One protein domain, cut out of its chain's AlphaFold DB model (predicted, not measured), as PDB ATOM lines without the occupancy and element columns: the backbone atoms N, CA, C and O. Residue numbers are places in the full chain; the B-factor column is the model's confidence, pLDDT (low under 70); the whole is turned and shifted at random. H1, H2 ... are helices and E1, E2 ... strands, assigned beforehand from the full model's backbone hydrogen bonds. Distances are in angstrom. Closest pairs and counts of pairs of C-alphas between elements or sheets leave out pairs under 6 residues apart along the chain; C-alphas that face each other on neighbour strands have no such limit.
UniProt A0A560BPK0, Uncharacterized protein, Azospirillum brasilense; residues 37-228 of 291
ATOM      1  N   VAL A  37     222.733 178.912 242.806       95.00
ATOM      2  CA  VAL A  37     223.192 179.681 243.965       95.00
ATOM      3  C   VAL A  37     224.711 179.813 243.938       95.00
ATOM      4  O   VAL A  37     225.218 180.930 244.044       95.00
ATOM      5  N   ALA A  38     225.447 178.723 243.722       94.81
ATOM      6  CA  ALA A  38     226.903 178.775 243.575       94.81
ATOM      7  C   ALA A  38     227.340 179.734 242.450       94.81
ATOM      8  O   ALA A  38     228.257 180.540 242.641       94.81
ATOM      9  N   LEU A  39     226.645 179.716 241.307       95.44
ATOM     10  CA  LEU A  39     226.914 180.632 240.198       95.44
ATOM     11  C   LEU A  39     226.616 182.091 240.570       95.44
ATOM     12  O   LEU A  39     227.438 182.964 240.293       95.44
ATOM     13  N   PHE A  40     225.493 182.365 241.241       97.12
ATOM     14  CA  PHE A  40     225.179 183.705 241.753       97.12
ATOM     15  C   PHE A  40     226.301 184.223 242.663       97.12
ATOM     16  O   PHE A  40     226.801 185.330 242.457       97.12
ATOM     17  N   ARG A  41     226.754 183.404 243.618       97.19
ATOM     18  CA  ARG A  41     227.835 183.769 244.543       97.19
ATOM     19  C   ARG A  41     229.141 184.078 243.811       97.19
ATOM     20  O   ARG A  41     229.770 185.090 244.117       97.19
ATOM     21  N   SER A  42     229.502 183.268 242.809       96.69
ATOM     22  CA  SER A  42     230.668 183.531 241.949       96.69
ATOM     23  C   SER A  42     230.554 184.885 241.254       96.69
ATOM     24  O   SER A  42     231.485 185.684 241.307       96.69
ATOM     25  N   ARG A  43     229.388 185.203 240.675       97.25
ATOM     26  CA  ARG A  43     229.158 186.497 240.008       97.25
ATOM     27  C   ARG A  43     229.267 187.684 240.964       97.25
ATOM     28  O   ARG A  43     229.797 188.727 240.577       97.25
ATOM     29  N   VAL A  44     228.811 187.540 242.210       97.62
ATOM     30  CA  VAL A  44     228.984 188.579 243.240       97.62
ATOM     31  C   VAL A  44     230.464 188.747 243.612       97.62
ATOM     32  O   VAL A  44     230.940 189.881 243.699       97.62
ATOM     33  N   ALA A  45     231.212 187.651 243.771       97.19
ATOM     34  CA  ALA A  45     232.650 187.698 244.049       97.19
ATOM     35  C   ALA A  45     233.433 188.375 242.909       97.19
ATOM     36  O   ALA A  45     234.204 189.307 243.143       97.19
ATOM     37  N   GLU A  46     233.173 187.966 241.664       97.12
ATOM     38  CA  GLU A  46     233.769 188.540 240.450       97.12
ATOM     39  C   GLU A  46     233.492 190.042 240.331       97.12
ATOM     40  O   GLU A  46     234.377 190.816 239.952       97.12
ATOM     41  N   HIS A  47     232.281 190.482 240.690       97.69
ATOM     42  CA  HIS A  47     231.949 191.900 240.742       97.69
ATOM     43  C   HIS A  47     232.851 192.654 241.731       97.69
ATOM     44  O   HIS A  47     233.392 193.701 241.365       97.69
ATOM     45  N   GLY A  48     233.048 192.125 242.943       96.56
ATOM     46  CA  GLY A  48     233.934 192.720 243.948       96.56
ATOM     47  C   GLY A  48     235.377 192.860 243.451       96.56
ATOM     48  O   GLY A  48     235.942 193.956 243.493       96.56
ATOM     49  N   GLU A  49     235.943 191.785 242.893       97.38
ATOM     50  CA  GLU A  49     237.298 191.786 242.319       97.38
ATOM     51  C   GLU A  49     237.453 192.810 241.191       97.38
ATOM     52  O   GLU A  49     238.414 193.584 241.151       97.38
ATOM     53  N   ARG A  50     236.472 192.870 240.287       97.75
ATOM     54  CA  ARG A  50     236.471 193.821 239.174       97.75
ATOM     55  C   ARG A  50     236.446 195.267 239.665       97.75
ATOM     56  O   ARG A  50     237.207 196.092 239.159       97.75
ATOM     57  N   VAL A  51     235.582 195.599 240.625       97.62
ATOM     58  CA  VAL A  51     235.502 196.965 241.170       97.62
ATOM     59  C   VAL A  51     236.801 197.336 241.887       97.62
ATOM     60  O   VAL A  51     237.298 198.451 241.707       97.62
ATOM     61  N   ARG A  52     237.413 196.396 242.616       97.56
ATOM     62  CA  ARG A  52     238.734 196.591 243.226       97.56
ATOM     63  C   ARG A  52     239.818 196.853 242.179       97.56
ATOM     64  O   ARG A  52     240.625 197.767 242.351       97.56
ATOM     65  N   ALA A  53     239.807 196.118 241.067       97.94
ATOM     66  CA  ALA A  53     240.733 196.341 239.960       97.94
ATOM     67  C   ALA A  53     240.550 197.730 239.325       97.94
ATOM     68  O   ALA A  53     241.537 198.433 239.099       97.94
ATOM     69  N   LEU A  54     239.306 198.169 239.091       98.12
ATOM     70  CA  LEU A  54     239.005 199.527 238.611       98.12
ATOM     71  C   LEU A  54     239.500 200.601 239.587       98.12
ATOM     72  O   LEU A  54     240.093 201.598 239.166       98.12
ATOM     73  N   LYS A  55     239.318 200.373 240.893       97.81
ATOM     74  CA  LYS A  55     239.807 201.266 241.947       97.81
ATOM     75  C   LYS A  55     241.327 201.422 241.916       97.81
ATOM     76  O   LYS A  55     241.833 202.537 242.032       97.81
ATOM     77  N   ALA A  56     242.044 200.311 241.758       97.44
ATOM     78  CA  ALA A  56     243.502 200.279 241.767       97.44
ATOM     79  C   ALA A  56     244.136 200.823 240.475       97.44
ATOM     80  O   ALA A  56     245.206 201.423 240.531       97.44
ATOM     81  N   SER A  57     243.498 200.598 239.321       96.50
ATOM     82  CA  SER A  57     244.109 200.854 238.006       96.50
ATOM     83  C   SER A  57     243.581 202.088 237.276       96.50
ATOM     84  O   SER A  57     244.297 202.631 236.439       96.50
ATOM     85  N   VAL A  58     242.357 202.538 237.572       97.12
ATOM     86  CA  VAL A  58     241.708 203.640 236.843       97.12
ATOM     87  C   VAL A  58     241.469 204.841 237.746       97.12
ATOM     88  O   VAL A  58     241.873 205.953 237.418       97.12
ATOM     89  N   SER A  59     240.780 204.653 238.874       97.25
ATOM     90  CA  SER A  59     240.451 205.771 239.760       97.25
ATOM     91  C   SER A  59     240.115 205.313 241.175       97.25
ATOM     92  O   SER A  59     239.247 204.456 241.335       97.25
ATOM     93  N   PRO A  60     240.653 205.960 242.225       96.94
ATOM     94  CA  PRO A  60     240.322 205.619 243.609       96.94
ATOM     95  C   PRO A  60     238.853 205.895 243.972       96.94
ATOM     96  O   PRO A  60     238.420 205.516 245.059       96.94
ATOM     97  N   LEU A  61     238.095 206.560 243.089       97.38
ATOM     98  CA  LEU A  61     236.686 206.909 243.272       97.38
ATOM     99  C   LEU A  61     235.720 205.742 243.014       97.38
ATOM    100  O   LEU A  61     234.534 205.866 243.315       97.38
ATOM    101  N   PHE A  62     236.187 204.606 242.492       98.06
ATOM    102  CA  PHE A  62     235.377 203.387 242.489       98.06
ATOM    103  C   PHE A  62     235.195 202.865 243.923       98.06
ATOM    104  O   PHE A  62     236.158 202.706 244.681       98.06
ATOM    105  N   VAL A  63     233.941 202.618 244.301       97.25
ATOM    106  CA  VAL A  63     233.567 202.138 245.635       97.25
ATOM    107  C   VAL A  63     233.410 200.632 245.602       97.25
ATOM    108  O   VAL A  63     232.488 200.107 244.983       97.25
ATOM    109  N   GLU A  64     234.299 199.951 246.308       93.75
ATOM    110  CA  GLU A  64     234.143 198.545 246.655       93.75
ATOM    111  C   GLU A  64     233.131 198.448 247.801       93.75
ATOM    112  O   GLU A  64     233.377 198.995 248.872       93.75
ATOM    113  N   ASN A  65     231.974 197.824 247.564       92.44
ATOM    114  CA  ASN A  65     230.963 197.646 248.603       92.44
ATOM    115  C   ASN A  65     231.287 196.411 249.449       92.44
ATOM    116  O   ASN A  65     231.111 195.283 248.980       92.44
ATOM    117  N   GLY A  66     231.713 196.626 250.695       88.50
ATOM    118  CA  GLY A  66     232.045 195.539 251.621       88.50
ATOM    119  C   GLY A  66     230.868 194.602 251.917       88.50
ATOM    120  O   GLY A  66     231.077 193.406 252.116       88.50
ATOM    121  N   ASP A  67     229.632 195.106 251.854       90.88
ATOM    122  CA  ASP A  67     228.429 194.324 252.168       90.88
ATOM    123  C   ASP A  67     228.188 193.181 251.167       90.88
ATOM    124  O   ASP A  67     227.581 192.164 251.504       90.88
ATOM    125  N   LEU A  68     228.698 193.303 249.934       94.00
ATOM    126  CA  LEU A  68     228.542 192.264 248.909       94.00
ATOM    127  C   LEU A  68     229.337 190.993 249.225       94.00
ATOM    128  O   LEU A  68     228.952 189.910 248.782       94.00
ATOM    129  N   ALA A  69     230.403 191.095 250.023       92.12
ATOM    130  CA  ALA A  69     231.219 189.943 250.394       92.12
ATOM    131  C   ALA A  69     230.411 188.884 251.162       92.12
ATOM    132  O   ALA A  69     230.638 187.689 250.979       92.12
ATOM    133  N   ALA A  70     229.421 189.304 251.960       94.25
ATOM    134  CA  ALA A  70     228.548 188.381 252.679       94.25
ATOM    135  C   ALA A  70     227.784 187.463 251.711       94.25
ATOM    136  O   ALA A  70     227.745 186.252 251.914       94.25
ATOM    137  N   TYR A  71     227.254 188.016 250.617       96.38
ATOM    138  CA  TYR A  71     226.513 187.263 249.601       96.38
ATOM    139  C   TYR A  71     227.400 186.331 248.767       96.38
ATOM    140  O   TYR A  71     226.913 185.318 248.274       96.38
ATOM    141  N   ALA A  72     228.693 186.632 248.627       95.25
ATOM    142  CA  ALA A  72     229.638 185.806 247.875       95.25
ATOM    143  C   ALA A  72     230.091 184.537 248.625       95.25
ATOM    144  O   ALA A  72     230.574 183.592 248.005       95.25
ATOM    145  N   THR A  73     229.954 184.498 249.952       94.06
ATOM    146  CA  THR A  73     230.410 183.356 250.765       94.06
ATOM    147  C   THR A  73     229.487 182.145 250.626       94.06
ATOM    148  O   THR A  73     228.279 182.314 250.494       94.06
ATOM    149  N   THR A  74     230.028 180.921 250.687       90.31
ATOM    150  CA  THR A  74     229.263 179.667 250.514       90.31
ATOM    151  C   THR A  74     228.035 179.584 251.425       90.31
ATOM    152  O   THR A  74     226.938 179.282 250.950       90.31
ATOM    153  N   ASP A  75     228.203 179.959 252.696       91.31
ATOM    154  CA  ASP A  75     227.152 179.948 253.724       91.31
ATOM    155  C   ASP A  75     226.480 181.319 253.911       91.31
ATOM    156  O   ASP A  75     225.752 181.552 254.877       91.31
ATOM    157  N   GLY A  76     226.737 182.256 252.996       92.31
ATOM    158  CA  GLY A  76     226.185 183.602 253.035       92.31
ATOM    159  C   GLY A  76     224.668 183.628 252.856       92.31
ATOM    160  O   GLY A  76     224.078 182.676 252.336       92.31
ATOM    161  N   PRO A  77     223.997 184.735 253.200       95.69
ATOM    162  CA  PRO A  77     222.576 184.873 252.912       95.69
ATOM    163  C   PRO A  77     222.304 184.866 251.399       95.69
ATOM    164  O   PRO A  77     223.198 185.113 250.582       95.69
ATOM    165  N   LEU A  78     221.046 184.620 251.034       96.19
ATOM    166  CA  LEU A  78     220.503 184.948 249.718       96.19
ATOM    167  C   LEU A  78     219.577 186.155 249.864       96.19
ATOM    168  O   LEU A  78     218.804 186.202 250.826       96.19
ATOM    169  N   PRO A  79     219.640 187.134 248.949       96.62
ATOM    170  CA  PRO A  79     218.745 188.274 249.017       96.62
ATOM    171  C   PRO A  79     217.306 187.844 248.724       96.62
ATOM    172  O   PRO A  79     217.062 187.001 247.868       96.62
ATOM    173  N   GLU A  80     216.345 188.478 249.390       95.81
ATOM    174  CA  GLU A  80     214.927 188.417 249.014       95.81
ATOM    175  C   GLU A  80     214.560 189.535 248.031       95.81
ATOM    176  O   GLU A  80     213.523 189.472 247.376       95.81
ATOM    177  N   LEU A  81     215.395 190.575 247.932       96.38
ATOM    178  CA  LEU A  81     215.203 191.715 247.044       96.38
ATOM    179  C   LEU A  81     216.542 192.379 246.708       96.38
ATOM    180  O   LEU A  81     217.448 192.446 247.542       96.38
ATOM    181  N   ILE A  82     216.644 192.922 245.496       97.44
ATOM    182  CA  ILE A  82     217.761 193.769 245.070       97.44
ATOM    183  C   ILE A  82     217.299 195.222 245.022       97.44
ATOM    184  O   ILE A  82     216.337 195.557 244.328       97.44
ATOM    185  N   LEU A  83     218.008 196.099 245.722       96.56
ATOM    186  CA  LEU A  83     217.808 197.540 245.654       96.56
ATOM    187  C   LEU A  83     218.903 198.167 244.789       96.56
ATOM    188  O   LEU A  83     220.086 197.966 245.047       96.56
ATOM    189  N   VAL A  84     218.517 198.935 243.770       95.75
ATOM    190  CA  VAL A  84     219.449 199.528 242.803       95.75
ATOM    191  C   VAL A  84     219.446 201.047 242.920       95.75
ATOM    192  O   VAL A  84     218.475 201.697 242.523       95.75
ATOM    193  N   GLY A  85     220.529 201.609 243.455       92.50
ATOM    194  CA  GLY A  85     220.788 203.050 243.500       92.50
ATOM    195  C   GLY A  85     221.428 203.598 242.223       92.50
ATOM    196  O   GLY A  85     221.787 202.851 241.318       92.50
ATOM    197  N   ASP A  86     221.572 204.922 242.137       91.94
ATOM    198  CA  ASP A  86     222.250 205.577 241.010       91.94
ATOM    199  C   ASP A  86     223.763 205.310 241.060       91.94
ATOM    200  O   ASP A  86     224.312 204.555 240.256       91.94
ATOM    201  N   ASN A  87     224.436 205.935 242.023       92.50
ATOM    202  CA  ASN A  87     225.864 205.807 242.271       92.50
ATOM    203  C   ASN A  87     226.176 206.178 243.734       92.50
ATOM    204  O   ASN A  87     225.380 206.892 244.356       92.50
ATOM    205  N   PRO A  88     227.330 205.764 244.289       93.75
ATOM    206  CA  PRO A  88     227.714 206.103 245.655       93.75
ATOM    207  C   PRO A  88     227.805 207.618 245.859       93.75
ATOM    208  O   PRO A  88     228.521 208.310 245.125       93.75
ATOM    209  N   GLY A  89     227.118 208.124 246.882       91.50
ATOM    210  CA  GLY A  89     227.284 209.479 247.393       91.50
ATOM    211  C   GLY A  89     228.507 209.601 248.304       91.50
ATOM    212  O   GLY A  89     229.339 208.700 248.406       91.50
ATOM    213  N   ARG A  90     228.663 210.761 248.953       91.88
ATOM    214  CA  ARG A  90     229.859 211.054 249.763       91.88
ATOM    215  C   ARG A  90     230.008 210.105 250.954       91.88
ATOM    216  O   ARG A  90     231.107 209.637 251.217       91.88
ATOM    217  N   ARG A  91     228.912 209.829 251.667       91.94
ATOM    218  CA  ARG A  91     228.934 208.958 252.853       91.94
ATOM    219  C   ARG A  91     229.165 207.502 252.471       91.94
ATOM    220  O   ARG A  91     229.936 206.818 253.130       91.94
ATOM    221  N   GLU A  92     228.538 207.074 251.382       93.62
ATOM    222  CA  GLU A  92     228.729 205.767 250.756       93.62
ATOM    223  C   GLU A  92     230.202 205.537 250.387       93.62
ATOM    224  O   GLU A  92     230.776 204.510 250.740       93.62
ATOM    225  N   PHE A  93     230.844 206.530 249.765       94.19
ATOM    226  CA  PHE A  93     232.272 206.485 249.444       94.19
ATOM    227  C   PHE A  93     233.161 206.422 250.692       94.19
ATOM    228  O   PHE A  93     234.047 205.575 250.765       94.19
ATOM    229  N   GLU A  94     232.906 207.279 251.686       92.69
ATOM    230  CA  GLU A  94     233.665 207.320 252.947       92.69
ATOM    231  C   GLU A  94     233.597 205.986 253.716       92.69
ATOM    232  O   GLU A  94     234.553 205.625 254.397       92.69
ATOM    233  N   GLN A  95     232.488 205.250 253.599       92.31
ATOM    234  CA  GLN A  95     232.250 204.003 254.336       92.31
ATOM    235  C   GLN A  95     232.414 202.736 253.501       92.31
ATOM    236  O   GLN A  95     232.311 201.646 254.051       92.31
ATOM    237  N   SER A  96     232.692 202.860 252.202       92.75
ATOM    238  CA  SER A  96     232.792 201.712 251.292       92.75
ATOM    239  C   SER A  96     231.522 200.842 251.282       92.75
ATOM    240  O   SER A  96     231.582 199.617 251.354       92.75
ATOM    241  N   VAL A  97     230.361 201.504 251.187       91.81
ATOM    242  CA  VAL A  97     229.027 200.879 251.078       91.81
ATOM    243  C   VAL A  97     228.213 201.543 249.968       91.81
ATOM    244  O   VAL A  97     228.500 202.677 249.598       91.81
ATOM    245  N   TYR A  98     227.181 200.889 249.427       88.94
ATOM    246  CA  TYR A  98     226.337 201.481 248.368       88.94
ATOM    247  C   TYR A  98     225.102 202.229 248.860       88.94
ATOM    248  O   TYR A  98     224.591 203.080 248.130       88.94
ATOM    249  N   LEU A  99     224.659 201.983 250.093       88.31
ATOM    250  CA  LEU A  99     223.578 202.739 250.716       88.31
ATOM    251  C   LEU A  99     223.855 202.909 252.209       88.31
ATOM    252  O   LEU A  99     223.680 201.991 252.998       88.31
ATOM    253  N   CYS A 100     224.314 204.095 252.596       86.12
ATOM    254  CA  CYS A 100     224.829 204.328 253.938       86.12
ATOM    255  C   CYS A 100     223.720 204.734 254.926       86.12
ATOM    256  O   CYS A 100     222.998 205.705 254.687       86.12
ATOM    257  N   VAL A 101     223.656 204.080 256.093       88.38
ATOM    258  CA  VAL A 101     222.724 204.428 257.188       88.38
ATOM    259  C   VAL A 101     222.917 205.852 257.732       88.38
ATOM    260  O   VAL A 101     221.973 206.466 258.215       88.38
ATOM    261  N   GLN A 102     224.118 206.430 257.620       85.69
ATOM    262  CA  GLN A 102     224.358 207.831 258.001       85.69
ATOM    263  C   GLN A 102     223.828 208.828 256.953       85.69
ATOM    264  O   GLN A 102     223.711 210.026 257.225       85.69
ATOM    265  N   GLY A 103     223.516 208.359 255.743       84.62
ATOM    266  CA  GLY A 103     222.809 209.123 254.724       84.62
ATOM    267  C   GLY A 103     221.298 209.060 254.947       84.62
ATOM    268  O   GLY A 103     220.751 208.023 255.294       84.62
ATOM    269  N   ARG A 104     220.575 210.158 254.687       85.19
ATOM    270  CA  ARG A 104     219.112 210.212 254.899       85.19
ATOM    271  C   ARG A 104     218.348 209.131 254.123       85.19
ATOM    272  O   ARG A 104     217.364 208.603 254.630       85.19
ATOM    273  N   ALA A 105     218.772 208.843 252.892       86.00
ATOM    274  CA  ALA A 105     218.145 207.812 252.073       86.00
ATOM    275  C   ALA A 105     218.425 206.405 252.619       86.00
ATOM    276  O   ALA A 105     217.493 205.610 252.703       86.00
ATOM    277  N   GLY A 106     219.663 206.124 253.036       90.62
ATOM    278  CA  GLY A 106     220.004 204.833 253.622       90.62
ATOM    279  C   GLY A 106     219.368 204.625 254.987       90.62
ATOM    280  O   GLY A 106     218.720 203.608 255.176       90.62
ATOM    281  N   ALA A 107     219.393 205.615 255.885       90.44
ATOM    282  CA  ALA A 107     218.674 205.554 257.163       90.44
ATOM    283  C   ALA A 107     217.204 205.140 256.985       90.44
ATOM    284  O   ALA A 107     216.688 204.282 257.703       90.44
ATOM    285  N   MET A 108     216.534 205.741 255.997       90.25
ATOM    286  CA  MET A 108     215.136 205.455 255.695       90.25
ATOM    287  C   MET A 108     214.940 204.068 255.086       90.25
ATOM    288  O   MET A 108     214.012 203.378 255.489       90.25
ATOM    289  N   ALA A 109     215.790 203.661 254.141       92.44
ATOM    290  CA  ALA A 109     215.714 202.333 253.542       92.44
ATOM    291  C   ALA A 109     215.949 201.238 254.591       92.44
ATOM    292  O   ALA A 109     215.127 200.337 254.707       92.44
ATOM    293  N   HIS A 110     216.996 201.368 255.411       93.25
ATOM    294  CA  HIS A 110     217.262 200.452 256.520       93.25
ATOM    295  C   HIS A 110     216.058 200.362 257.456       93.25
ATOM    296  O   HIS A 110     215.540 199.273 257.659       93.25
ATOM    297  N   SER A 111     215.536 201.500 257.932       91.56
ATOM    298  CA  SER A 111     214.367 201.511 258.825       91.56
ATOM    299  C   SER A 111     213.131 200.868 258.185       91.56
ATOM    300  O   SER A 111     212.398 200.143 258.848       91.56
ATOM    301  N   PHE A 112     212.892 201.128 256.896       93.31
ATOM    302  CA  PHE A 112     211.753 200.580 256.162       93.31
ATOM    303  C   PHE A 112     211.834 199.055 256.044       93.31
ATOM    304  O   PHE A 112     210.874 198.369 256.371       93.31
ATOM    305  N   PHE A 113     212.973 198.524 255.603       94.06
ATOM    306  CA  PHE A 113     213.127 197.088 255.375       94.06
ATOM    307  C   PHE A 113     213.383 196.301 256.665       94.06
ATOM    308  O   PHE A 113     212.899 195.178 256.767       94.06
ATOM    309  N   ASP A 114     214.042 196.871 257.674       93.44
ATOM    310  CA  ASP A 114     214.107 196.264 259.013       93.44
ATOM    311  C   ASP A 114     212.708 196.189 259.643       93.44
ATOM    312  O   ASP A 114     212.346 195.197 260.273       93.44
ATOM    313  N   GLY A 115     211.862 197.195 259.400       92.31
ATOM    314  CA  GLY A 115     210.451 197.154 259.779       92.31
ATOM    315  C   GLY A 115     209.622 196.116 259.013       92.31
ATOM    316  O   GLY A 115     208.486 195.874 259.388       92.31
ATOM    317  N   ILE A 116     210.158 195.478 257.968       93.19
ATOM    318  CA  ILE A 116     209.500 194.375 257.245       93.19
ATOM    319  C   ILE A 116     210.091 193.044 257.695       93.19
ATOM    320  O   ILE A 116     209.363 192.159 258.136       93.19
ATOM    321  N   PHE A 117     211.415 192.923 257.634       92.06
ATOM    322  CA  PHE A 117     212.143 191.670 257.822       92.06
ATOM    323  C   PHE A 117     212.651 191.436 259.253       92.06
ATOM    324  O   PHE A 117     213.294 190.419 259.513       92.06
ATOM    325  N   GLY A 118     212.405 192.366 260.173       91.81
ATOM    326  CA  GLY A 118     212.969 192.354 261.522       91.81
ATOM    327  C   GLY A 118     214.211 193.240 261.645       91.81
ATOM    328  O   GLY A 118     214.912 193.515 260.673       91.81
ATOM    329  N   ALA A 119     214.477 193.702 262.867       91.19
ATOM    330  CA  ALA A 119     215.601 194.585 263.155       91.19
ATOM    331  C   ALA A 119     216.950 193.940 262.788       91.19
ATOM    332  O   ALA A 119     217.227 192.810 263.192       91.19
ATOM    333  N   GLY A 120     217.800 194.675 262.059       90.31
ATOM    334  CA  GLY A 120     219.122 194.200 261.638       90.31
ATOM    335  C   GLY A 120     219.110 193.241 260.444       90.31
ATOM    336  O   GLY A 120     220.165 192.730 260.070       90.31
ATOM    337  N   SER A 121     217.951 193.003 259.825       92.06
ATOM    338  CA  SER A 121     217.817 192.080 258.697       92.06
ATOM    339  C   SER A 121     218.211 192.694 257.351       92.06
ATOM    340  O   SER A 121     218.424 191.937 256.401       92.06
ATOM    341  N   PHE A 122     218.330 194.027 257.240       93.94
ATOM    342  CA  PHE A 122     218.584 194.723 255.970       93.94
ATOM    343  C   PHE A 122     219.686 194.069 255.124       93.94
ATOM    344  O   PHE A 122     219.408 193.612 254.021       93.94
ATOM    345  N   GLY A 123     220.907 193.950 255.653       90.88
ATOM    346  CA  GLY A 123     222.054 193.417 254.902       90.88
ATOM    347  C   GLY A 123     221.997 191.911 254.621       90.88
ATOM    348  O   GLY A 123     222.771 191.414 253.815       90.88
ATOM    349  N   GLY A 124     221.091 191.173 255.271       93.44
ATOM    350  CA  GLY A 124     220.851 189.756 254.984       93.44
ATOM    351  C   GLY A 124     219.731 189.531 253.969       93.44
ATOM    352  O   GLY A 124     219.703 188.503 253.300       93.44
ATOM    353  N   LYS A 125     218.806 190.485 253.832       95.56
ATOM    354  CA  LYS A 125     217.583 190.334 253.027       95.56
ATOM    355  C   LYS A 125     217.556 191.216 251.786       95.56
ATOM    356  O   LYS A 125     216.917 190.850 250.801       95.56
ATOM    357  N   VAL A 126     218.262 192.342 251.804       96.69
ATOM    358  CA  VAL A 126     218.267 193.342 250.734       96.69
ATOM    359  C   VAL A 126     219.687 193.525 250.216       96.69
ATOM    360  O   VAL A 126     220.515 194.176 250.850       96.69
ATOM    361  N   MET A 127     219.959 192.998 249.023       97.62
ATOM    362  CA  MET A 127     221.235 193.250 248.355       97.62
ATOM    363  C   MET A 127     221.190 194.626 247.690       97.62
ATOM    364  O   MET A 127     220.327 194.892 246.852       97.62
ATOM    365  N   VAL A 128     222.132 195.501 248.033       96.88
ATOM    366  CA  VAL A 128     222.236 196.834 247.429       96.88
ATOM    367  C   VAL A 128     223.283 196.827 246.322       96.88
ATOM    368  O   VAL A 128     224.460 196.564 246.562       96.88
ATOM    369  N   LEU A 129     222.856 197.194 245.118       96.94
ATOM    370  CA  LEU A 129     223.712 197.452 243.962       96.94
ATOM    371  C   LEU A 129     223.518 198.897 243.492       96.94
ATOM    372  O   LEU A 129     222.539 199.555 243.836       96.94
ATOM    373  N   ASN A 130     224.443 199.407 242.686       95.56
ATOM    374  CA  ASN A 130     224.291 200.701 242.026       95.56
ATOM    375  C   ASN A 130     224.354 200.538 240.510       95.56
ATOM    376  O   ASN A 130     225.002 199.625 239.998       95.56
ATOM    377  N   LYS A 131     223.734 201.466 239.777       95.38
ATOM    378  CA  LYS A 131     223.884 201.548 238.318       95.38
ATOM    379  C   LYS A 131     225.328 201.837 237.926       95.38
ATOM    380  O   LYS A 131     225.747 201.395 236.870       95.38
ATOM    381  N   SER A 132     226.071 202.555 238.771       95.81
ATOM    382  CA  SER A 132     227.520 202.755 238.678       95.81
ATOM    383  C   SER A 132     228.154 202.647 240.061       95.81
ATOM    384  O   SER A 132     227.654 203.225 241.023       95.81
ATOM    385  N   SER A 133     229.283 201.963 240.158       97.50
ATOM    386  CA  SER A 133     230.121 201.847 241.356       97.50
ATOM    387  C   SER A 133     231.000 203.090 241.568       97.50
ATOM    388  O   SER A 133     231.699 203.199 242.576       97.50
ATOM    389  N   PHE A 134     230.999 204.035 240.620       97.31
ATOM    390  CA  PHE A 134     231.828 205.238 240.654       97.31
ATOM    391  C   PHE A 134     231.217 206.341 241.527       97.31
ATOM    392  O   PHE A 134     230.106 206.817 241.276       97.31
ATOM    393  N   HIS A 135     231.954 206.787 242.540       96.19
ATOM    394  CA  HIS A 135     231.508 207.841 243.438       96.19
ATOM    395  C   HIS A 135     231.431 209.203 242.744       96.19
ATOM    396  O   HIS A 135     232.405 209.682 242.166       96.19
ATOM    397  N   THR A 136     230.297 209.883 242.930       92.62
ATOM    398  CA  THR A 136     230.193 211.335 242.758       92.62
ATOM    399  C   THR A 136     229.249 211.921 243.814       92.62
ATOM    400  O   THR A 136     228.275 211.267 244.191       92.62
ATOM    401  N   PRO A 137     229.462 213.162 244.297       86.12
ATOM    402  CA  PRO A 137     228.564 213.778 245.281       86.12
ATOM    403  C   PRO A 137     227.117 213.936 244.796       86.12
ATOM    404  O   PRO A 137     226.189 213.980 245.601       86.12
ATOM    405  N   ARG A 138     226.929 214.073 243.479       84.69
ATOM    406  CA  ARG A 138     225.633 214.159 242.804       84.69
ATOM    407  C   ARG A 138     225.746 213.453 241.461       84.69
ATOM    408  O   ARG A 138     226.732 213.678 240.769       84.69
ATOM    409  N   THR A 139     224.693 212.756 241.041       84.00
ATOM    410  CA  THR A 139     224.611 212.030 239.760       84.00
ATOM    411  C   THR A 139     225.028 212.866 238.542       84.00
ATOM    412  O   THR A 139     225.619 212.347 237.600       84.00
ATOM    413  N   VAL A 140     224.781 214.184 238.549       84.81
ATOM    414  CA  VAL A 140     225.235 215.086 237.470       84.81
ATOM    415  C   VAL A 140     226.761 215.085 237.303       84.81
ATOM    416  O   VAL A 140     227.246 215.102 236.175       84.81
ATOM    417  N   GLY A 141     227.510 214.954 238.401       88.06
ATOM    418  CA  GLY A 141     228.969 214.866 238.384       88.06
ATOM    419  C   GLY A 141     229.475 213.608 237.678       88.06
ATOM    420  O   GLY A 141     230.563 213.627 237.114       88.06
ATOM    421  N   LEU A 142     228.676 212.534 237.623       90.19
ATOM    422  CA  LEU A 142     229.035 211.334 236.860       90.19
ATOM    423  C   LEU A 142     229.066 211.638 235.358       90.19
ATOM    424  O   LEU A 142     229.954 211.186 234.643       90.19
ATOM    425  N   THR A 143     228.134 212.472 234.892       89.50
ATOM    426  CA  THR A 143     228.098 212.911 233.488       89.50
ATOM    427  C   THR A 143     229.298 213.792 233.152       89.50
ATOM    428  O   THR A 143     229.830 213.708 232.050       89.50
ATOM    429  N   GLU A 144     229.734 214.631 234.091       90.62
ATOM    430  CA  GLU A 144     230.933 215.461 233.932       90.62
ATOM    431  C   GLU A 144     232.201 214.601 233.890       90.62
ATOM    432  O   GLU A 144     233.010 214.767 232.977       90.62
ATOM    433  N   ALA A 145     232.332 213.620 234.790       90.88
ATOM    434  CA  ALA A 145     233.455 212.681 234.807       90.88
ATOM    435  C   ALA A 145     233.592 211.916 233.479       90.88
ATOM    436  O   ALA A 145     234.688 211.817 232.931       90.88
ATOM    437  N   MET A 146     232.471 211.457 232.913       90.75
ATOM    438  CA  MET A 146     232.441 210.753 231.624       90.75
ATOM    439  C   MET A 146     232.745 211.646 230.406       90.75
ATOM    440  O   MET A 146     232.967 211.124 229.318       90.75
ATOM    441  N   ARG A 147     232.731 212.979 230.540       90.38
ATOM    442  CA  ARG A 147     233.101 213.906 229.451       90.38
ATOM    443  C   ARG A 147     234.571 214.311 229.475       90.38
ATOM    444  O   ARG A 147     235.052 214.817 228.468       90.38
ATOM    445  N   GLY A 148     235.240 214.158 230.616       88.19
ATOM    446  CA  GLY A 148     236.610 214.622 230.814       88.19
ATOM    447  C   GLY A 148     237.642 213.684 230.196       88.19
ATOM    448  O   GLY A 148     238.231 213.996 229.167       88.19
ATOM    449  N   ASP A 149     237.868 212.542 230.845       92.69
ATOM    450  CA  ASP A 149     238.878 211.557 230.449       92.69
ATOM    451  C   ASP A 149     238.220 210.372 229.711       92.69
ATOM    452  O   ASP A 149     237.406 209.665 230.315       92.69
ATOM    453  N   PRO A 150     238.567 210.112 228.432       95.31
ATOM    454  CA  PRO A 150     238.028 208.986 227.670       95.31
ATOM    455  C   PRO A 150     238.267 207.613 228.312       95.31
ATOM    456  O   PRO A 150     237.399 206.744 228.216       95.31
ATOM    457  N   ALA A 151     239.412 207.404 228.970       95.44
ATOM    458  CA  ALA A 151     239.723 206.127 229.610       95.44
ATOM    459  C   ALA A 151     238.821 205.897 230.830       95.44
ATOM    460  O   ALA A 151     238.230 204.824 230.981       95.44
ATOM    461  N   LEU A 152     238.642 206.932 231.656       96.69
ATOM    462  CA  LEU A 152     237.701 206.905 232.772       96.69
ATOM    463  C   LEU A 152     236.251 206.738 232.298       96.69
ATOM    464  O   LEU A 152     235.498 205.958 232.882       96.69
ATOM    465  N   ALA A 153     235.853 207.444 231.241       96.12
ATOM    466  CA  ALA A 153     234.513 207.343 230.671       96.12
ATOM    467  C   ALA A 153     234.199 205.912 230.218       96.12
ATOM    468  O   ALA A 153     233.123 205.389 230.516       96.12
ATOM    469  N   GLU A 154     235.153 205.260 229.551       97.31
ATOM    470  CA  GLU A 154     235.038 203.865 229.135       97.31
ATOM    471  C   GLU A 154     234.984 202.910 230.336       97.31
ATOM    472  O   GLU A 154     234.175 201.981 230.345       97.31
ATOM    473  N   ALA A 155     235.783 203.154 231.378       98.06
ATOM    474  CA  ALA A 155     235.743 202.362 232.605       98.06
ATOM    475  C   ALA A 155     234.387 202.468 233.323       98.06
ATOM    476  O   ALA A 155     233.815 201.446 233.701       98.06
ATOM    477  N   ILE A 156     233.836 203.681 233.452       97.69
ATOM    478  CA  ILE A 156     232.495 203.914 234.010       97.69
ATOM    479  C   ILE A 156     231.436 203.234 233.140       97.69
ATOM    480  O   ILE A 156     230.543 202.574 233.665       97.69
ATOM    481  N   ARG A 157     231.532 203.359 231.812       97.44
ATOM    482  CA  ARG A 157     230.599 202.711 230.883       97.44
ATOM    483  C   ARG A 157     230.600 201.194 231.074       97.44
ATOM    484  O   ARG A 157     229.530 200.614 231.213       97.44
ATOM    485  N   ARG A 158     231.773 200.555 231.118       97.94
ATOM    486  CA  ARG A 158     231.886 199.106 231.349       97.94
ATOM    487  C   ARG A 158     231.357 198.702 232.719       97.94
ATOM    488  O   ARG A 158     230.621 197.730 232.804       97.94
ATOM    489  N   ASP A 159     231.672 199.458 233.767       98.31
ATOM    490  CA  ASP A 159     231.145 199.206 235.111       98.31
ATOM    491  C   ASP A 159     229.608 199.224 235.145       98.31
ATOM    492  O   ASP A 159     228.999 198.311 235.696       98.31
ATOM    493  N   GLN A 160     228.975 200.181 234.462       97.56
ATOM    494  CA  GLN A 160     227.518 200.210 234.315       97.56
ATOM    495  C   GLN A 160     226.956 198.954 233.635       97.56
ATOM    496  O   GLN A 160     225.889 198.463 234.004       97.56
ATOM    497  N   GLU A 161     227.647 198.441 232.620       98.19
ATOM    498  CA  GLU A 161     227.217 197.253 231.876       98.19
ATOM    499  C   GLU A 161     227.368 195.988 232.718       98.19
ATOM    500  O   GLU A 161     226.442 195.181 232.770       98.19
ATOM    501  N   GLU A 162     228.477 195.845 233.445       98.31
ATOM    502  CA  GLU A 162     228.680 194.705 234.343       98.31
ATOM    503  C   GLU A 162     227.711 194.720 235.527       98.31
ATOM    504  O   GLU A 162     227.167 193.675 235.888       98.31
ATOM    505  N   ASN A 163     227.411 195.892 236.092       97.94
ATOM    506  CA  ASN A 163     226.410 196.006 237.154       97.94
ATOM    507  C   ASN A 163     225.017 195.598 236.649       97.94
ATOM    508  O   ASN A 163     224.287 194.889 237.343       97.94
ATOM    509  N   ALA A 164     224.658 195.985 235.420       97.69
ATOM    510  CA  ALA A 164     223.413 195.560 234.785       97.69
ATOM    511  C   ALA A 164     223.362 194.043 234.528       97.69
ATOM    512  O   ALA A 164     222.312 193.430 234.736       97.69
ATOM    513  N   ARG A 165     224.477 193.429 234.106       97.94
ATOM    514  CA  ARG A 165     224.565 191.970 233.922       97.94
ATOM    515  C   ARG A 165     224.398 191.228 235.236       97.94
ATOM    516  O   ARG A 165     223.566 190.333 235.289       97.94
ATOM    517  N   LEU A 166     225.092 191.649 236.297       98.06
ATOM    518  CA  LEU A 166     224.947 191.039 237.621       98.06
ATOM    519  C   LEU A 166     223.485 191.055 238.084       98.06
ATOM    520  O   LEU A 166     222.988 190.046 238.573       98.06
ATOM    521  N   ILE A 167     222.782 192.175 237.898       97.75
ATOM    522  CA  ILE A 167     221.365 192.286 238.266       97.75
ATOM    523  C   ILE A 167     220.507 191.316 237.447       97.75
ATOM    524  O   ILE A 167     219.718 190.573 238.025       97.75
ATOM    525  N   ALA A 168     220.646 191.306 236.118       96.81
ATOM    526  CA  ALA A 168     219.863 190.422 235.252       96.81
ATOM    527  C   ALA A 168     220.118 188.939 235.562       96.81
ATOM    528  O   ALA A 168     219.172 188.158 235.672       96.81
ATOM    529  N   ASP A 169     221.388 188.578 235.743       96.50
ATOM    530  CA  ASP A 169     221.813 187.219 236.057       96.50
ATOM    531  C   ASP A 169     221.292 186.817 237.451       96.50
ATOM    532  O   ASP A 169     220.779 185.715 237.613       96.50
ATOM    533  N   SER A 170     221.287 187.726 238.434       96.94
ATOM    534  CA  SER A 170     220.707 187.467 239.765       96.94
ATOM    535  C   SER A 170     219.203 187.183 239.710       96.94
ATOM    536  O   SER A 170     218.726 186.287 240.401       96.94
ATOM    537  N   VAL A 171     218.448 187.900 238.868       95.50
ATOM    538  CA  VAL A 171     217.018 187.608 238.656       95.50
ATOM    539  C   VAL A 171     216.840 186.231 238.019       95.50
ATOM    540  O   VAL A 171     215.991 185.466 238.462       95.50
ATOM    541  N   ALA A 172     217.644 185.886 237.012       94.12
ATOM    542  CA  ALA A 172     217.545 184.591 236.340       94.12
ATOM    543  C   ALA A 172     217.932 183.402 237.230       94.12
ATOM    544  O   ALA A 172     217.385 182.314 237.053       94.12
ATOM    545  N   LEU A 173     218.873 183.607 238.155       94.75
ATOM    546  CA  LEU A 173     219.385 182.563 239.043       94.75
ATOM    547  C   LEU A 173     218.547 182.401 240.314       94.75
ATOM    548  O   LEU A 173     218.382 181.278 240.779       94.75
ATOM    549  N   LEU A 174     218.032 183.500 240.876       94.62
ATOM    550  CA  LEU A 174     217.354 183.490 242.178       94.62
ATOM    551  C   LEU A 174     215.859 183.829 242.112       94.62
ATOM    552  O   LEU A 174     215.151 183.639 243.097       94.62
ATOM    553  N   GLY A 175     215.363 184.376 240.999       94.06
ATOM    554  CA  GLY A 175     213.967 184.810 240.881       94.06
ATOM    555  C   GLY A 175     213.604 185.974 241.810       94.06
ATOM    556  O   GLY A 175     212.446 186.106 242.202       94.06
ATOM    557  N   VAL A 176     214.572 186.812 242.191       95.06
ATOM    558  CA  VAL A 176     214.364 187.901 243.160       95.06
ATOM    559  C   VAL A 176     213.874 189.193 242.493       95.06
ATOM    560  O   VAL A 176     214.298 189.517 241.381       95.06
ATOM    561  N   PRO A 177     213.000 189.978 243.149       96.31
ATOM    562  CA  PRO A 177     212.618 191.304 242.678       96.31
ATOM    563  C   PRO A 177     213.774 192.303 242.688       96.31
ATOM    564  O   PRO A 177     214.662 192.266 243.540       96.31
ATOM    565  N   VAL A 178     213.687 193.276 241.784       96.56
ATOM    566  CA  VAL A 178     214.625 194.388 241.649       96.56
ATOM    567  C   VAL A 178     213.872 195.708 241.746       96.56
ATOM    568  O   VAL A 178     213.049 196.047 240.892       96.56
ATOM    569  N   VAL A 179     214.209 196.501 242.757       95.12
ATOM    570  CA  VAL A 179     213.681 197.851 242.958       95.12
ATOM    571  C   VAL A 179     214.769 198.856 242.617       95.12
ATOM    572  O   VAL A 179     215.746 199.022 243.336       95.12
ATOM    573  N   THR A 180     214.605 199.558 241.506       92.62
ATOM    574  CA  THR A 180     215.473 200.669 241.116       92.62
ATOM    575  C   THR A 180     214.933 201.967 241.697       92.62
ATOM    576  O   THR A 180     213.840 202.415 241.336       92.62
ATOM    577  N   ILE A 181     215.709 202.585 242.583       88.31
ATOM    578  CA  ILE A 181     215.377 203.890 243.151       88.31
ATOM    579  C   ILE A 181     215.855 205.002 242.227       88.31
ATOM    580  O   ILE A 181     216.904 204.918 241.592       88.31
ATOM    581  N   GLY A 182     215.072 206.075 242.178       77.25
ATOM    582  CA  GLY A 182     215.409 207.235 241.369       77.25
ATOM    583  C   GLY A 182     214.755 207.164 239.997       77.25
ATOM    584  O   GLY A 182     215.055 206.326 239.141       77.25
ATOM    585  N   MET A 183     213.843 208.106 239.776       59.16
ATOM    586  CA  MET A 183     213.238 208.306 238.476       59.16
ATOM    587  C   MET A 183     214.180 209.112 237.590       59.16
ATOM    588  O   MET A 183     214.117 210.333 237.586       59.16
ATOM    589  N   GLU A 184     215.055 208.447 236.835       59.44
ATOM    590  CA  GLU A 184     215.793 209.153 235.787       59.44
ATOM    591  C   GLU A 184     214.812 209.714 234.762       59.44
ATOM    592  O   GLU A 184     214.083 208.963 234.100       59.44
ATOM    593  N   SER A 185     214.812 211.036 234.646       47.28
ATOM    594  CA  SER A 185     214.174 211.801 233.588       47.28
ATOM    595  C   SER A 185     215.069 211.769 232.348       47.28
ATOM    596  O   SER A 185     215.888 212.656 232.143       47.28
ATOM    597  N   GLY A 186     214.962 210.706 231.544       54.31
ATOM    598  CA  GLY A 186     215.428 210.674 230.145       54.31
ATOM    599  C   GLY A 186     216.926 210.897 229.866       54.31
ATOM    600  O   GLY A 186     217.294 211.024 228.702       54.31
ATOM    601  N   GLY A 187     217.791 210.945 230.882       69.25
ATOM    602  CA  GLY A 187     219.220 211.235 230.727       69.25
ATOM    603  C   GLY A 187     220.036 210.118 230.061       69.25
ATOM    604  O   GLY A 187     219.638 208.946 230.014       69.25
ATOM    605  N   THR A 188     221.216 210.483 229.552       81.25
ATOM    606  CA  THR A 188     222.192 209.546 228.963       81.25
ATOM    607  C   THR A 188     223.151 208.945 229.991       81.25
ATOM    608  O   THR A 188     223.824 207.969 229.676       81.25
ATOM    609  N   THR A 189     223.179 209.474 231.219       89.56
ATOM    610  CA  THR A 189     224.138 209.114 232.277       89.56
ATOM    611  C   THR A 189     224.223 207.611 232.535       89.56
ATOM    612  O   THR A 189     225.325 207.087 232.625       89.56
ATOM    613  N   PHE A 190     223.085 206.911 232.587       92.44
ATOM    614  CA  PHE A 190     223.023 205.459 232.799       92.44
ATOM    615  C   PHE A 190     222.477 204.708 231.577       92.44
ATOM    616  O   PHE A 190     221.819 203.671 231.691       92.44
ATOM    617  N   GLN A 191     222.685 205.245 230.370       92.31
ATOM    618  CA  GLN A 191     222.169 204.622 229.149       92.31
ATOM    619  C   GLN A 191     222.771 203.229 228.907       92.31
ATOM    620  O   GLN A 191     222.034 202.331 228.495       92.31
ATOM    621  N   SER A 192     224.067 203.042 229.183       94.69
ATOM    622  CA  SER A 192     224.743 201.742 229.051       94.69
ATOM    623  C   SER A 192     224.188 200.707 230.023       94.69
ATOM    624  O   SER A 192     223.860 199.599 229.597       94.69
ATOM    625  N   PHE A 193     223.965 201.098 231.283       95.69
ATOM    626  CA  PHE A 193     223.273 200.264 232.267       95.69
ATOM    627  C   PHE A 193     221.900 199.810 231.746       95.69
ATOM    628  O   PHE A 193     221.629 198.616 231.649       95.69
ATOM    629  N   ARG A 194     221.037 200.760 231.348       93.50
ATOM    630  CA  ARG A 194     219.651 200.467 230.934       93.50
ATOM    631  C   ARG A 194     219.587 199.537 229.728       93.50
ATOM    632  O   ARG A 194     218.854 198.552 229.760       93.50
ATOM    633  N   LYS A 195     220.356 199.846 228.678       94.81
ATOM    634  CA  LYS A 195     220.397 199.036 227.452       94.81
ATOM    635  C   LYS A 195     220.891 197.623 227.735       94.81
ATOM    636  O   LYS A 195     220.322 196.668 227.213       94.81
ATOM    637  N   THR A 196     221.921 197.496 228.568       97.06
ATOM    638  CA  THR A 196     222.483 196.191 228.924       97.06
ATOM    639  C   THR A 196     221.508 195.387 229.762       97.06
ATOM    640  O   THR A 196     221.292 194.224 229.446       97.06
ATOM    641  N   LEU A 197     220.859 196.001 230.755       95.75
ATOM    642  CA  LEU A 197     219.864 195.328 231.590       95.75
ATOM    643  C   LEU A 197     218.713 194.782 230.739       95.75
ATOM    644  O   LEU A 197     218.390 193.600 230.823       95.75
ATOM    645  N   GLU A 198     218.135 195.620 229.874       93.94
ATOM    646  CA  GLU A 198     217.028 195.225 228.998       93.94
ATOM    647  C   GLU A 198     217.441 194.119 228.016       93.94
ATOM    648  O   GLU A 198     216.743 193.112 227.875       93.94
ATOM    649  N   SER A 199     218.584 194.286 227.346       95.19
ATOM    650  CA  SER A 199     219.087 193.313 226.373       95.19
ATOM    651  C   SER A 199     219.415 191.974 227.033       95.19
ATOM    652  O   SER A 199     218.999 190.928 226.530       95.19
ATOM    653  N   ARG A 200     220.103 192.004 228.180       95.00
ATOM    654  CA  ARG A 200     220.505 190.811 228.927       95.00
ATOM    655  C   ARG A 200     219.293 190.058 229.458       95.00
ATOM    656  O   ARG A 200     219.189 188.855 229.243       95.00
ATOM    657  N   TYR A 201     218.345 190.760 230.070       92.06
ATOM    658  CA  TYR A 201     217.129 190.150 230.602       92.06
ATOM    659  C   TYR A 201     216.246 189.533 229.502       92.06
ATOM    660  O   TYR A 201     215.727 188.426 229.662       92.06
ATOM    661  N   ARG A 202     216.159 190.179 228.331       92.75
ATOM    662  CA  ARG A 202     215.480 189.607 227.157       92.75
ATOM    663  C   ARG A 202     216.192 188.360 226.631       92.75
ATOM    664  O   ARG A 202     215.526 187.381 226.285       92.75
ATOM    665  N   ALA A 203     217.525 188.374 226.575       89.88
ATOM    666  CA  ALA A 203     218.319 187.218 226.160       89.88
ATOM    667  C   ALA A 203     218.087 186.011 227.085       89.88
ATOM    668  O   ALA A 203     217.935 184.892 226.593       89.88
ATOM    669  N   LEU A 204     217.930 186.269 228.387       88.69
ATOM    670  CA  LEU A 204     217.558 185.290 229.413       88.69
ATOM    671  C   LEU A 204     216.094 184.824 229.315       88.69
ATOM    672  O   LEU A 204     215.698 183.931 230.041       88.69
ATOM    673  N   GLY A 205     215.273 185.374 228.417       87.62
ATOM    674  CA  GLY A 205     213.887 184.927 228.244       87.62
ATOM    675  C   GLY A 205     212.885 185.543 229.211       87.62
ATOM    676  O   GLY A 205     211.777 185.029 229.321       87.62
ATOM    677  N   ASN A 206     213.235 186.666 229.842       87.88
ATOM    678  CA  ASN A 206     212.402 187.378 230.810       87.88
ATOM    679  C   ASN A 206     211.951 186.499 232.003       87.88
ATOM    680  O   ASN A 206     210.743 186.354 232.224       87.88
ATOM    681  N   PRO A 207     212.893 185.902 232.758       88.00
ATOM    682  CA  PRO A 207     212.560 185.052 233.898       88.00
ATOM    683  C   PRO A 207     211.733 185.813 234.945       88.00
ATOM    684  O   PRO A 207     212.050 186.958 235.264       88.00
ATOM    685  N   PRO A 208     210.671 185.208 235.502       89.56
ATOM    686  CA  PRO A 208     209.842 185.883 236.488       89.56
ATOM    687  C   PRO A 208     210.602 186.114 237.797       89.56
ATOM    688  O   PRO A 208     211.532 185.381 238.119       89.56
ATOM    689  N   ALA A 209     210.130 187.075 238.591       91.12
ATOM    690  CA  ALA A 209     210.456 187.124 240.010       91.12
ATOM    691  C   ALA A 209     209.269 186.673 240.857       91.12
ATOM    692  O   ALA A 209     208.105 186.881 240.488       91.12
ATOM    693  N   VAL A 210     209.588 186.096 242.007       88.12
ATOM    694  CA  VAL A 210     208.641 185.722 243.049       88.12
ATOM    695  C   VAL A 210     209.059 186.427 244.330       88.12
ATOM    696  O   VAL A 210     210.220 186.386 244.726       88.12
ATOM    697  N   PHE A 211     208.106 187.071 244.991       89.88
ATOM    698  CA  PHE A 211     208.312 187.660 246.306       89.88
ATOM    699  C   PHE A 211     207.275 187.085 247.262       89.88
ATOM    700  O   PHE A 211     206.082 187.148 246.982       89.88
ATOM    701  N   GLN A 212     207.731 186.466 248.355       85.31
ATOM    702  CA  GLN A 212     206.862 185.856 249.372       85.31
ATOM    703  C   GLN A 212     205.779 184.920 248.787       85.31
ATOM    704  O   GLN A 212     204.636 184.907 249.226       85.31
ATOM    705  N   GLY A 213     206.137 184.139 247.760       84.06
ATOM    706  CA  GLY A 213     205.227 183.209 247.077       84.06
ATOM    707  C   GLY A 213     204.356 183.832 245.978       84.06
ATOM    708  O   GLY A 213     203.681 183.102 245.252       84.06
ATOM    709  N   HIS A 214     204.403 185.153 245.788       85.81
ATOM    710  CA  HIS A 214     203.653 185.858 244.751       85.81
ATOM    711  C   HIS A 214     204.524 186.161 243.534       85.81
ATOM    712  O   HIS A 214     205.550 186.837 243.626       85.81
ATOM    713  N   ARG A 215     204.101 185.678 242.363       89.12
ATOM    714  CA  ARG A 215     204.748 186.004 241.090       89.12
ATOM    715  C   ARG A 215     204.464 187.457 240.716       89.12
ATOM    716  O   ARG A 215     203.308 187.859 240.632       89.12
ATOM    717  N   LEU A 216     205.519 188.207 240.414       89.25
ATOM    718  CA  LEU A 216     205.406 189.596 239.984       89.25
ATOM    719  C   LEU A 216     205.104 189.695 238.487       89.25
ATOM    720  O   LEU A 216     205.638 188.934 237.677       89.25
ATOM    721  N   ALA A 217     204.314 190.702 238.103       86.69
ATOM    722  CA  ALA A 217     204.076 191.031 236.694       86.69
ATOM    723  C   ALA A 217     205.360 191.480 235.964       86.69
ATOM    724  O   ALA A 217     205.511 191.264 234.766       86.69
ATOM    725  N   SER A 218     206.286 192.105 236.695       89.06
ATOM    726  CA  SER A 218     207.638 192.441 236.245       89.06
ATOM    727  C   SER A 218     208.590 192.293 237.429       89.06
ATOM    728  O   SER A 218     208.255 192.796 238.505       89.06
ATOM    729  N   PRO A 219     209.775 191.678 237.260       90.25
ATOM    730  CA  PRO A 219     210.771 191.650 238.326       90.25
ATOM    731  C   PRO A 219     211.394 193.026 238.568       90.25
ATOM    732  O   PRO A 219     211.873 193.288 239.664       90.25
ATOM    733  N   PHE A 220     211.367 193.919 237.573       92.50
ATOM    734  CA  PHE A 220     211.918 195.265 237.686       92.50
ATOM    735  C   PHE A 220     210.832 196.271 238.027       92.50
ATOM    736  O   PHE A 220     209.851 196.426 237.286       92.50
ATOM    737  N   ARG A 221     211.055 197.006 239.115       92.06
ATOM    738  CA  ARG A 221     210.238 198.141 239.540       92.06
ATOM    739  C   ARG A 221     211.094 199.378 239.662       92.06
ATOM    740  O   ARG A 221     212.168 199.354 240.249       92.06
ATOM    741  N   LYS A 222     210.601 200.472 239.101       89.38
ATOM    742  CA  LYS A 222     211.217 201.788 239.218       89.38
ATOM    743  C   LYS A 222     210.372 202.600 240.180       89.38
ATOM    744  O   LYS A 222     209.171 202.726 239.967       89.38
ATOM    745  N   VAL A 223     210.993 203.138 241.222       90.25
ATOM    746  CA  VAL A 223     210.276 203.855 242.283       90.25
ATOM    747  C   VAL A 223     210.911 205.215 242.568       90.25
ATOM    748  O   VAL A 223     212.091 205.446 242.261       90.25
ATOM    749  N   PRO A 224     210.155 206.158 243.159       87.81
ATOM    750  CA  PRO A 224     210.729 207.395 243.658       87.81
ATOM    751  C   PRO A 224     211.856 207.131 244.656       87.81
ATOM    752  O   PRO A 224     211.881 206.133 245.369       87.81
ATOM    753  N   HIS A 225     212.798 208.062 244.727       82.50
ATOM    754  CA  HIS A 225     213.923 207.945 245.647       82.50
ATOM    755  C   HIS A 225     213.448 207.966 247.113       82.50
ATOM    756  O   HIS A 225     212.551 208.728 247.467       82.50
ATOM    757  N   PHE A 226     214.135 207.247 248.006       82.19
ATOM    758  CA  PHE A 226     213.958 207.389 249.465       82.19
ATOM    759  C   PHE A 226     214.287 208.802 249.996       82.19
ATOM    760  O   PHE A 226     214.000 209.141 251.141       82.19
ATOM    761  N   SER A 227     214.902 209.668 249.183       71.50
ATOM    762  CA  SER A 227     215.260 211.014 249.616       71.50
ATOM    763  C   SER A 227     213.994 211.846 249.810       71.50
ATOM    764  O   SER A 227     213.070 211.811 248.998       71.50
ATOM    765  N   LEU A 228     213.951 212.592 250.917       72.19
ATOM    766  CA  LEU A 228     212.808 213.433 251.293       72.19
ATOM    767  C   LEU A 228     211.469 212.675 251.375       72.19
ATOM    768  O   LEU A 228     210.426 213.278 251.144       72.19
TER     769      LEU A 228
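This is residues 37 to 228 of the 291 residues of an uncharacterized protein of Azospirillum brasilense (UniProt A0A560BPK0). A small, twisted sheet of four parallel strands has the long helix H7 along one face; H1 and H8 lie beside H7, one to each side of it, in a row of three. H6 makes a corner with H7, and H4 grazes the sheet. The printed part has 192 residues, with eight named helices and four named strands in the order H1 H2 E1 H3 H4 H5 E2 H6 H7 E3 H8 E4; the sheet's order is E2 E1 E3 E4, and the class is mixed. It is compact and rounded: radius of gyration of the C-alphas 15.6 A, spans 47 by 38 by 35 A.

Start with H1, residues 37 to 57: it touches H7, residues 150 to 174, at a shallow tilt of 11 degrees, opposite ways, closest at the C-alphas of Phe 40 and Ser 170, 6.2 A. H2, residues 68 to 72, touches H1 at Arg 41 and Ala 72, closest C-alphas 4.3 A apart. E1, residues 81 to 85, is parallel to E2, residues 126 to 130, where N 83 and O 127 are 2.8 A apart, and to E3, residues 178 to 181, where N 179 and O 82 are 2.8 A apart. E3 is parallel to E4, residues 220 to 223, with N 221 and O 178 at 2.8 A. H3, residues 90 to 95, touches no helix; H4, residues 104 to 117, touches H5, residues 122 to 125, closest at the C-alphas of Asp 114 and Phe 122, 5.6 A. H6, residues 139 to 148, touches H7 only at the corner, closest at the C-alphas of Met 146 and Ala 153, 4.1 A. H7 is on the sheet at a height of 8.8 A, over E1 and E3, in two layers, a helix on one face of a sheet. H8, residues 191 to 203, touches H7 at a shallow tilt of 32 degrees, only just short of steep, the same way, closest at the C-alphas of Gln 160 and Phe 193, 4.7 A. E3, H8, E4 is a strand-helix-strand unit, two parallel neighbour strands with a helix between, its crossover right-handed. Every O i to N i+4 pair is within hydrogen-bond range in H1, H2, H3, H4, H7 and H8; H6 has 5 of 6, and H5 is too short for one.

Find C-alpha 37 at (223.192, 179.681, 243.965), where H1 begins its 30.4 A. H7 runs 35.9 A from C-alpha 150 at (238.028, 208.986, 227.670). E4 ends at C-alpha 223, (210.276, 203.855, 242.283).

The printed part has no cut. The C-alphas of Gly 148 and Gly 213, the two farthest apart, are 47.3 A apart. H8 to E4 is a long link of 16 residues. Residues 183 to 187 have pLDDT under 70.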